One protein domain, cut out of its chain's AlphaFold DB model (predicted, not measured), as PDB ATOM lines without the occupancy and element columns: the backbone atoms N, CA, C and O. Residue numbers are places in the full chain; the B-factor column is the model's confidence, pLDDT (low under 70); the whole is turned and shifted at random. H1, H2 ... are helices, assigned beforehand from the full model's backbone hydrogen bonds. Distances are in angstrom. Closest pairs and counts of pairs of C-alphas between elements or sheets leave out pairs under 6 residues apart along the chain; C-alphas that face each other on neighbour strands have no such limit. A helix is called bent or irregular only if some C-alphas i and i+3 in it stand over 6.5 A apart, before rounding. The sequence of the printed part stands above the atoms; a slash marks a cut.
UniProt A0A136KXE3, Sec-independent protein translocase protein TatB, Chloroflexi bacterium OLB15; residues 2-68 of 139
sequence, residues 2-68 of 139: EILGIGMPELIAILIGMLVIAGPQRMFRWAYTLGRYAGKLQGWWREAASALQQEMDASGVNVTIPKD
ATOM      1  N   GLU A   2     -20.923  42.825  65.811       62.22
ATOM      2  CA  GLU A   2     -21.508  42.377  64.549       62.22
ATOM      3  C   GLU A   2     -20.467  42.620  63.455       62.22
ATOM      4  O   GLU A   2     -19.980  43.737  63.322       62.22
ATOM      5  N   ILE A   3     -20.085  41.584  62.709       65.81
ATOM      6  CA  ILE A   3     -18.943  41.596  61.773       65.81
ATOM      7  C   ILE A   3     -19.048  42.720  60.714       65.81
ATOM      8  O   ILE A   3     -18.037  43.095  60.125       65.81
ATOM      9  N   LEU A   4     -20.246  43.299  60.531       67.19
ATOM     10  CA  LEU A   4     -20.532  44.479  59.703       67.19
ATOM     11  C   LEU A   4     -21.583  45.447  60.309       67.19
ATOM     12  O   LEU A   4     -22.079  46.306  59.589       67.19
ATOM     13  N   GLY A   5     -21.971  45.314  61.587       75.69
ATOM     14  CA  GLY A   5     -23.109  46.078  62.152       75.69
ATOM     15  C   GLY A   5     -24.495  45.644  61.637       75.69
ATOM     16  O   GLY A   5     -25.432  46.435  61.631       75.69
ATOM     17  N   ILE A   6     -24.591  44.429  61.085       77.94
ATOM     18  CA  ILE A   6     -25.770  43.893  60.390       77.94
ATOM     19  C   ILE A   6     -26.110  42.549  61.035       77.94
ATOM     20  O   ILE A   6     -25.289  41.624  61.012       77.94
ATOM     21  N   GLY A   7     -27.308  42.429  61.606       85.56
ATOM     22  CA  GLY A   7     -27.868  41.173  62.087       85.56
ATOM     23  C   GLY A   7     -28.575  40.380  60.981       85.56
ATOM     24  O   GLY A   7     -28.721  40.809  59.835       85.56
ATOM     25  N   MET A   8     -29.031  39.170  61.328       83.38
ATOM     26  CA  MET A   8     -29.867  38.356  60.436       83.38
ATOM     27  C   MET A   8     -31.137  39.076  59.938       83.38
ATOM     28  O   MET A   8     -31.439  38.926  58.750       83.38
ATOM     29  N   PRO A   9     -31.884  39.846  60.762       90.25
ATOM     30  CA  PRO A   9     -33.063  40.548  60.259       90.25
ATOM     31  C   PRO A   9     -32.699  41.659  59.264       90.25
ATOM     32  O   PRO A   9     -33.375  41.805  58.247       90.25
ATOM     33  N   GLU A  10     -31.599  42.381  59.473       88.50
ATOM     34  CA  GLU A  10     -31.119  43.403  58.542       88.50
ATOM     35  C   GLU A  10     -30.685  42.787  57.206       88.50
ATOM     36  O   GLU A  10     -30.984  43.335  56.146       88.50
ATOM     37  N   LEU A  11     -30.051  41.608  57.221       88.94
ATOM     38  CA  LEU A  11     -29.698  40.884  55.997       88.94
ATOM     39  C   LEU A  11     -30.946  40.514  55.173       88.94
ATOM     40  O   LEU A  11     -30.949  40.652  53.950       88.94
ATOM     41  N   ILE A  12     -32.014  40.066  55.841       91.31
ATOM     42  CA  ILE A  12     -33.298  39.747  55.199       91.31
ATOM     43  C   ILE A  12     -33.949  41.018  54.643       91.31
ATOM     44  O   ILE A  12     -34.421  41.009  53.507       91.31
ATOM     45  N   ALA A  13     -33.923  42.121  55.393       90.94
ATOM     46  CA  ALA A  13     -34.439  43.408  54.934       90.94
ATOM     47  C   ALA A  13     -33.698  43.906  53.682       90.94
ATOM     48  O   ALA A  13     -34.334  44.335  52.718       90.94
ATOM     49  N   ILE A  14     -32.367  43.777  53.643       90.19
ATOM     50  CA  ILE A  14     -31.549  44.109  52.467       90.19
ATOM     51  C   ILE A  14     -31.891  43.188  51.289       90.19
ATOM     52  O   ILE A  14     -32.034  43.665  50.164       90.19
ATOM     53  N   LEU A  15     -32.063  41.885  51.528       88.62
ATOM     54  CA  LEU A  15     -32.434  40.920  50.491       88.62
ATOM     55  C   LEU A  15     -33.793  41.268  49.862       88.62
ATOM     56  O   LEU A  15     -33.920  41.281  48.638       88.62
ATOM     57  N   ILE A  16     -34.788  41.586  50.693       92.38
ATOM     58  CA  ILE A  16     -36.116  42.013  50.242       92.38
ATOM     59  C   ILE A  16     -36.020  43.349  49.501       92.38
ATOM     60  O   ILE A  16     -36.549  43.469  48.398       92.38
ATOM     61  N   GLY A  17     -35.292  44.332  50.040       91.94
ATOM     62  CA  GLY A  17     -35.091  45.629  49.392       91.94
ATOM     63  C   GLY A  17     -34.446  45.492  48.011       91.94
ATOM     64  O   GLY A  17     -34.896  46.096  47.039       91.94
ATOM     65  N   MET A  18     -33.450  44.617  47.885       88.88
ATOM     66  CA  MET A  18     -32.811  44.312  46.608       88.88
ATOM     67  C   MET A  18     -33.778  43.624  45.632       88.88
ATOM     68  O   MET A  18     -33.750  43.921  44.437       88.88
ATOM     69  N   LEU A  19     -34.662  42.752  46.126       89.56
ATOM     70  CA  LEU A  19     -35.691  42.099  45.317       89.56
ATOM     71  C   LEU A  19     -36.703  43.102  44.755       89.56
ATOM     72  O   LEU A  19     -37.130  42.955  43.613       89.56
ATOM     73  N   VAL A  20     -37.048  44.132  45.530       92.25
ATOM     74  CA  VAL A  20     -37.951  45.211  45.109       92.25
ATOM     75  C   VAL A  20     -37.271  46.134  44.094       92.25
ATOM     76  O   VAL A  20     -37.846  46.416  43.046       92.25
ATOM     77  N   ILE A  21     -36.035  46.568  44.358       92.00
ATOM     78  CA  ILE A  21     -35.313  47.535  43.510       92.00
ATOM     79  C   ILE A  21     -34.884  46.914  42.177       92.00
ATOM     80  O   ILE A  21     -35.055  47.509  41.115       92.00
ATOM     81  N   ALA A  22     -34.283  45.724  42.218       86.19
ATOM     82  CA  ALA A  22     -33.759  45.064  41.024       86.19
ATOM     83  C   ALA A  22     -34.811  44.193  40.319       86.19
ATOM     84  O   ALA A  22     -34.653  43.881  39.133       86.19
ATOM     85  N   GLY A  23     -35.858  43.792  41.042       87.50
ATOM     86  CA  GLY A  23     -36.871  42.848  40.594       87.50
ATOM     87  C   GLY A  23     -36.420  41.382  40.727       87.50
ATOM     88  O   GLY A  23     -35.267  41.043  40.417       87.50
ATOM     89  N   PRO A  24     -37.332  40.458  41.091       84.50
ATOM     90  CA  PRO A  24     -37.003  39.046  41.291       84.50
ATOM     91  C   PRO A  24     -36.448  38.385  40.027       84.50
ATOM     92  O   PRO A  24     -35.440  37.679  40.073       84.50
ATOM     93  N   GLN A  25     -37.042  38.669  38.867       88.50
ATOM     94  CA  GLN A  25     -36.649  38.050  37.598       88.50
ATOM     95  C   GLN A  25     -35.198  38.354  37.203       88.50
ATOM     96  O   GLN A  25     -34.507  37.497  36.642       88.50
ATOM     97  N   ARG A  26     -34.713  39.564  37.503       86.44
ATOM     98  CA  ARG A  26     -33.339  39.963  37.199       86.44
ATOM     99  C   ARG A  26     -32.374  39.349  38.206       86.44
ATOM    100  O   ARG A  26     -31.370  38.780  37.790       86.44
ATOM    101  N   MET A  27     -32.695  39.359  39.497       85.88
ATOM    102  CA  MET A  27     -31.815  38.836  40.544       85.88
ATOM    103  C   MET A  27     -31.436  37.360  40.327       85.88
ATOM    104  O   MET A  27     -30.255  37.018  40.397       85.88
ATOM    105  N   PHE A  28     -32.386  36.497  39.948       88.31
ATOM    106  CA  PHE A  28     -32.090  35.087  39.649       88.31
ATOM    107  C   PHE A  28     -31.140  34.909  38.462       88.31
ATOM    108  O   PHE A  28     -30.251  34.057  38.493       88.31
ATOM    109  N   ARG A  29     -31.285  35.732  37.417       88.75
ATOM    110  CA  ARG A  29     -30.401  35.686  36.247       88.75
ATOM    111  C   ARG A  29     -28.973  36.084  36.619       88.75
ATOM    112  O   ARG A  29     -28.024  35.468  36.141       88.75
ATOM    113  N   TRP A  30     -28.823  37.076  37.494       89.12
ATOM    114  CA  TRP A  30     -27.521  37.505  38.002       89.12
ATOM    115  C   TRP A  30     -26.913  36.443  38.914       89.12
ATOM    116  O   TRP A  30     -25.767  36.069  38.697       89.12
ATOM    117  N   ALA A  31     -27.687  35.871  39.838       87.94
ATOM    118  CA  ALA A  31     -27.243  34.775  40.697       87.94
ATOM    119  C   ALA A  31     -26.785  33.547  39.890       87.94
ATOM    120  O   ALA A  31     -25.748  32.962  40.194       87.94
ATOM    121  N   TYR A  32     -27.504  33.186  38.823       91.94
ATOM    122  CA  TYR A  32     -27.120  32.083  37.940       91.94
ATOM    123  C   TYR A  32     -25.801  32.360  37.212       91.94
ATOM    124  O   TYR A  32     -24.896  31.524  37.205       91.94
ATOM    125  N   THR A  33     -25.669  33.549  36.622       93.00
ATOM    126  CA  THR A  33     -24.446  33.967  35.933       93.00
ATOM    127  C   THR A  33     -23.260  33.995  36.894       93.00
ATOM    128  O   THR A  33     -22.210  33.425  36.603       93.00
ATOM    129  N   LEU A  34     -23.441  34.597  38.066       91.88
ATOM    130  CA  LEU A  34     -22.411  34.745  39.087       91.88
ATOM    131  C   LEU A  34     -22.013  33.383  39.668       91.88
ATOM    132  O   LEU A  34     -20.828  33.096  39.785       91.88
ATOM    133  N   GLY A  35     -22.979  32.491  39.895       88.81
ATOM    134  CA  GLY A  35     -22.728  31.106  40.291       88.81
ATOM    135  C   GLY A  35     -21.956  30.310  39.235       88.81
ATOM    136  O   GLY A  35     -21.044  29.556  39.572       88.81
ATOM    137  N   ARG A  36     -22.249  30.510  37.943       92.06
ATOM    138  CA  ARG A  36     -21.494  29.875  36.851       92.06
ATOM    139  C   ARG A  36     -20.038  30.342  36.821       92.06
ATOM    140  O   ARG A  36     -19.151  29.522  36.589       92.06
ATOM    141  N   TYR A  37     -19.783  31.632  37.039       92.75
ATOM    142  CA  TYR A  37     -18.420  32.167  37.114       92.75
ATOM    143  C   TYR A  37     -17.696  31.730  38.388       92.75
ATOM    144  O   TYR A  37     -16.541  31.321  38.303       92.75
ATOM    145  N   ALA A  38     -18.379  31.713  39.532       89.88
ATOM    146  CA  ALA A  38     -17.838  31.190  40.783       89.88
ATOM    147  C   ALA A  38     -17.424  29.716  40.648       89.88
ATOM    148  O   ALA A  38     -16.343  29.342  41.086       89.88
ATOM    149  N   GLY A  39     -18.219  28.891  39.958       86.88
ATOM    150  CA  GLY A  39     -17.857  27.498  39.680       86.88
ATOM    151  C   GLY A  39     -16.611  27.352  38.798       86.88
ATOM    152  O   GLY A  39     -15.814  26.441  39.005       86.88
ATOM    153  N   LYS A  40     -16.395  28.266  37.844       88.19
ATOM    154  CA  LYS A  40     -15.155  28.299  37.045       88.19
ATOM    155  C   LYS A  40     -13.950  28.725  37.886       88.19
ATOM    156  O   LYS A  40     -12.910  28.082  37.814       88.19
ATOM    157  N   LEU A  41     -14.118  29.759  38.713       89.44
ATOM    158  CA  LEU A  41     -13.100  30.228  39.660       89.44
ATOM    159  C   LEU A  41     -12.718  29.141  40.666       89.44
ATOM    160  O   LEU A  41     -11.551  29.017  41.009       89.44
ATOM    161  N   GLN A  42     -13.678  28.319  41.090       81.06
ATOM    162  CA  GLN A  42     -13.420  27.187  41.970       81.06
ATOM    163  C   GLN A  42     -12.479  26.160  41.325       81.06
ATOM    164  O   GLN A  42     -11.639  25.603  42.023       81.06
ATOM    165  N   GLY A  43     -12.587  25.923  40.013       83.88
ATOM    166  CA  GLY A  43     -11.639  25.075  39.284       83.88
ATOM    167  C   GLY A  43     -10.219  25.633  39.368       83.88
ATOM    168  O   GLY A  43      -9.329  24.972  39.890       83.88
ATOM    169  N   TRP A  44     -10.045  26.900  38.987       86.06
ATOM    170  CA  TRP A  44      -8.744  27.579  39.037       86.06
ATOM    171  C   TRP A  44      -8.164  27.663  40.448       86.06
ATOM    172  O   TRP A  44      -6.959  27.516  40.636       86.06
ATOM    173  N   TRP A  45      -9.020  27.852  41.452       84.38
ATOM    174  CA  TRP A  45      -8.617  27.842  42.851       84.38
ATOM    175  C   TRP A  45      -8.107  26.471  43.292       84.38
ATOM    176  O   TRP A  45      -7.159  26.414  44.062       84.38
ATOM    177  N   ARG A  46      -8.689  25.362  42.810       81.25
ATOM    178  CA  ARG A  46      -8.210  24.009  43.142       81.25
ATOM    179  C   ARG A  46      -6.836  23.735  42.548       81.25
ATOM    180  O   ARG A  46      -5.987  23.210  43.262       81.25
ATOM    181  N   GLU A  47      -6.590  24.135  41.301       83.38
ATOM    182  CA  GLU A  47      -5.246  24.063  40.714       83.38
ATOM    183  C   GLU A  47      -4.244  24.926  41.501       83.38
ATOM    184  O   GLU A  47      -3.192  24.431  41.903       83.38
ATOM    185  N   ALA A  48      -4.588  26.189  41.783       83.44
ATOM    186  CA  ALA A  48      -3.723  27.106  42.527       83.44
ATOM    187  C   ALA A  48      -3.446  26.618  43.958       83.44
ATOM    188  O   ALA A  48      -2.306  26.638  44.411       83.44
ATOM    189  N   ALA A  49      -4.469  26.125  44.658       81.25
ATOM    190  CA  ALA A  49      -4.339  25.551  45.992       81.25
ATOM    191  C   ALA A  49      -3.517  24.258  45.976       81.25
ATOM    192  O   ALA A  49      -2.750  24.017  46.903       81.25
ATOM    193  N   SER A  50      -3.638  23.432  44.931       81.06
ATOM    194  CA  SER A  50      -2.828  22.222  44.793       81.06
ATOM    195  C   SER A  50      -1.350  22.548  44.589       81.06
ATOM    196  O   SER A  50      -0.513  21.917  45.230       81.06
ATOM    197  N   ALA A  51      -1.038  23.536  43.746       81.00
ATOM    198  CA  ALA A  51       0.329  24.007  43.530       81.00
ATOM    199  C   ALA A  51       0.912  24.638  44.804       81.00
ATOM    200  O   ALA A  51       1.991  24.255  45.248       81.00
ATOM    201  N   LEU A  52       0.148  25.517  45.460       80.94
ATOM    202  CA  LEU A  52       0.560  26.159  46.707       80.94
ATOM    203  C   LEU A  52       0.770  25.144  47.837       80.94
ATOM    204  O   LEU A  52       1.709  25.268  48.615       80.94
ATOM    205  N   GLN A  53      -0.082  24.121  47.931       78.12
ATOM    206  CA  GLN A  53       0.099  23.070  48.926       78.12
ATOM    207  C   GLN A  53       1.324  22.204  48.621       78.12
ATOM    208  O   GLN A  53       2.017  21.818  49.549       78.12
ATOM    209  N   GLN A  54       1.627  21.930  47.350       78.25
ATOM    210  CA  GLN A  54       2.831  21.187  46.973       78.25
ATOM    211  C   GLN A  54       4.115  21.948  47.347       78.25
ATOM    212  O   GLN A  54       5.078  21.338  47.809       78.25
ATOM    213  N   GLU A  55       4.112  23.275  47.208       71.75
ATOM    214  CA  GLU A  55       5.211  24.135  47.660       71.75
ATOM    215  C   GLU A  55       5.277  24.246  49.191       71.75
ATOM    216  O   GLU A  55       6.361  24.179  49.772       71.75
ATOM    217  N   MET A  56       4.133  24.354  49.874       69.12
ATOM    218  CA  MET A  56       4.107  24.406  51.338       69.12
ATOM    219  C   MET A  56       4.517  23.084  51.995       69.12
ATOM    220  O   MET A  56       5.277  23.118  52.965       69.12
ATOM    221  N   ASP A  57       4.099  21.940  51.446       69.88
ATOM    222  CA  ASP A  57       4.515  20.605  51.891       69.88
ATOM    223  C   ASP A  57       6.042  20.437  51.740       69.88
ATOM    224  O   ASP A  57       6.697  19.878  52.621       69.88
ATOM    225  N   ALA A  58       6.638  20.998  50.678       62.38
ATOM    226  CA  ALA A  58       8.092  21.042  50.490       62.38
ATOM    227  C   ALA A  58       8.803  21.994  51.474       62.38
ATOM    228  O   ALA A  58       9.958  21.763  51.830       62.38
ATOM    229  N   SER A  59       8.115  23.039  51.945       62.69
ATOM    230  CA  SER A  59       8.620  23.984  52.955       62.69
ATOM    231  C   SER A  59       8.430  23.522  54.411       62.69
ATOM    232  O   SER A  59       8.866  24.208  55.334       62.69
ATOM    233  N   GLY A  60       7.792  22.365  54.642       52.25
ATOM    234  CA  GLY A  60       7.575  21.794  55.978       52.25
ATOM    235  C   GLY A  60       6.527  22.523  56.832       52.25
ATOM    236  O   GLY A  60       6.369  22.212  58.015       52.25
ATOM    237  N   VAL A  61       5.793  23.479  56.256       52.88
ATOM    238  CA  VAL A  61       4.725  24.222  56.933       52.88
ATOM    239  C   VAL A  61       3.415  23.453  56.761       52.88
ATOM    240  O   VAL A  61       2.760  23.526  55.726       52.88
ATOM    241  N   ASN A  62       3.029  22.696  57.792       47.28
ATOM    242  CA  ASN A  62       1.824  21.861  57.811       47.28
ATOM    243  C   ASN A  62       0.542  22.706  57.974       47.28
ATOM    244  O   ASN A  62      -0.146  22.648  58.992       47.28
ATOM    245  N   VAL A  63       0.234  23.539  56.979       53.03
ATOM    246  CA  VAL A  63      -1.063  24.206  56.842       53.03
ATOM    247  C   VAL A  63      -1.842  23.442  55.782       53.03
ATOM    248  O   VAL A  63      -1.649  23.616  54.581       53.03
ATOM    249  N   THR A  64      -2.725  22.556  56.241       51.56
ATOM    250  CA  THR A  64      -3.669  21.836  55.381       51.56
ATOM    251  C   THR A  64      -4.636  22.847  54.767       51.56
ATOM    252  O   THR A  64      -5.655  23.184  55.367       51.56
ATOM    253  N   ILE A  65      -4.322  23.358  53.576       53.62
ATOM    254  CA  ILE A  65      -5.298  24.080  52.758       53.62
ATOM    255  C   ILE A  65      -6.320  23.038  52.291       53.62
ATOM    256  O   ILE A  65      -5.932  22.061  51.647       53.62
ATOM    257  N   PRO A  66      -7.616  23.182  52.616       55.31
ATOM    258  CA  PRO A  66      -8.630  22.224  52.193       55.31
ATOM    259  C   PRO A  66      -8.703  22.144  50.657       55.31
ATOM    260  O   PRO A  66      -9.297  23.000  50.004       55.31
ATOM    261  N   LYS A  67      -8.092  21.102  50.076       55.00
ATOM    262  CA  LYS A  67      -8.074  20.789  48.628       55.00
ATOM    263  C   LYS A  67      -9.452  20.449  48.047       55.00
ATOM    264  O   LYS A  67      -9.649  20.492  46.830       55.00
ATOM    265  N   ASP A  68     -10.432  20.176  48.900       48.97
ATOM    266  CA  ASP A  68     -11.789  19.836  48.491       48.97
ATOM    267  C   ASP A  68     -12.794  20.863  49.001       48.97
ATOM    268  O   ASP A  68     -13.360  20.747  50.087       48.97
TER     269      ASP A  68
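What this domain is: This is residues 2 to 68 of the 139 residues of the protein "Sec-independent protein translocase protein TatB" of Chloroflexi bacterium OLB15 (UniProt A0A136KXE3). Two helices make a V with unequal arms: the short H1 runs in to a corner, and the much longer H2 runs out from it as the long axis of the model. The two arms come near each other at the corner alone, and after H2 the last ten residues, 59 to 68, fold back toward H2 with no named element. The printed part has 67 residues with two named helices, H1 then H2, and no named strand; the class is all helix. It is extended, with a radius of gyration of the C-alphas of 18.7 A, and flat, spanning 52 by 30 by 13 A.

Where its parts are: Residues 2 to 7 come before the first helix. H1 is residues 8 to 22, from C-alpha 8 at (-29.867, 38.356, 60.436) to C-alpha 22 at (-33.759, 45.064, 41.024), 20.9 A. After Gly 23, H2 is residues 24 to 58, from C-alpha 24 at (-37.003, 39.046, 41.291) to C-alpha 58 at (8.092, 21.042, 50.490), 49.4 A. Neither helix is bent.

How they stand to each other: H1 and H2 are joined by a tight link of 1 residue. They are close but not clearly touching, with 1 pair of C-alphas within 8 A: those of Leu 19 and Met 27, 7.0 A apart. Their lines stand at a steep tilt of 56 degrees, opposite ways, and their centres are 25.4 A apart. Every O i to N i+4 pair in H1 is within hydrogen-bond range, and in H2 30 of 31 are. Residues 7 to 13, of which 8 to 13 belong to H1, stand free, and so do residues 29 to 41 of H2.

The domain as a whole: The two C-alphas farthest apart are those of Val 20 and Gly 60, 52.3 A. The printed part has no cut, and no link between named elements is long. The mean pLDDT of the printed part is 79.7, and residues 2 to 4 and 56 to 68 are under 70.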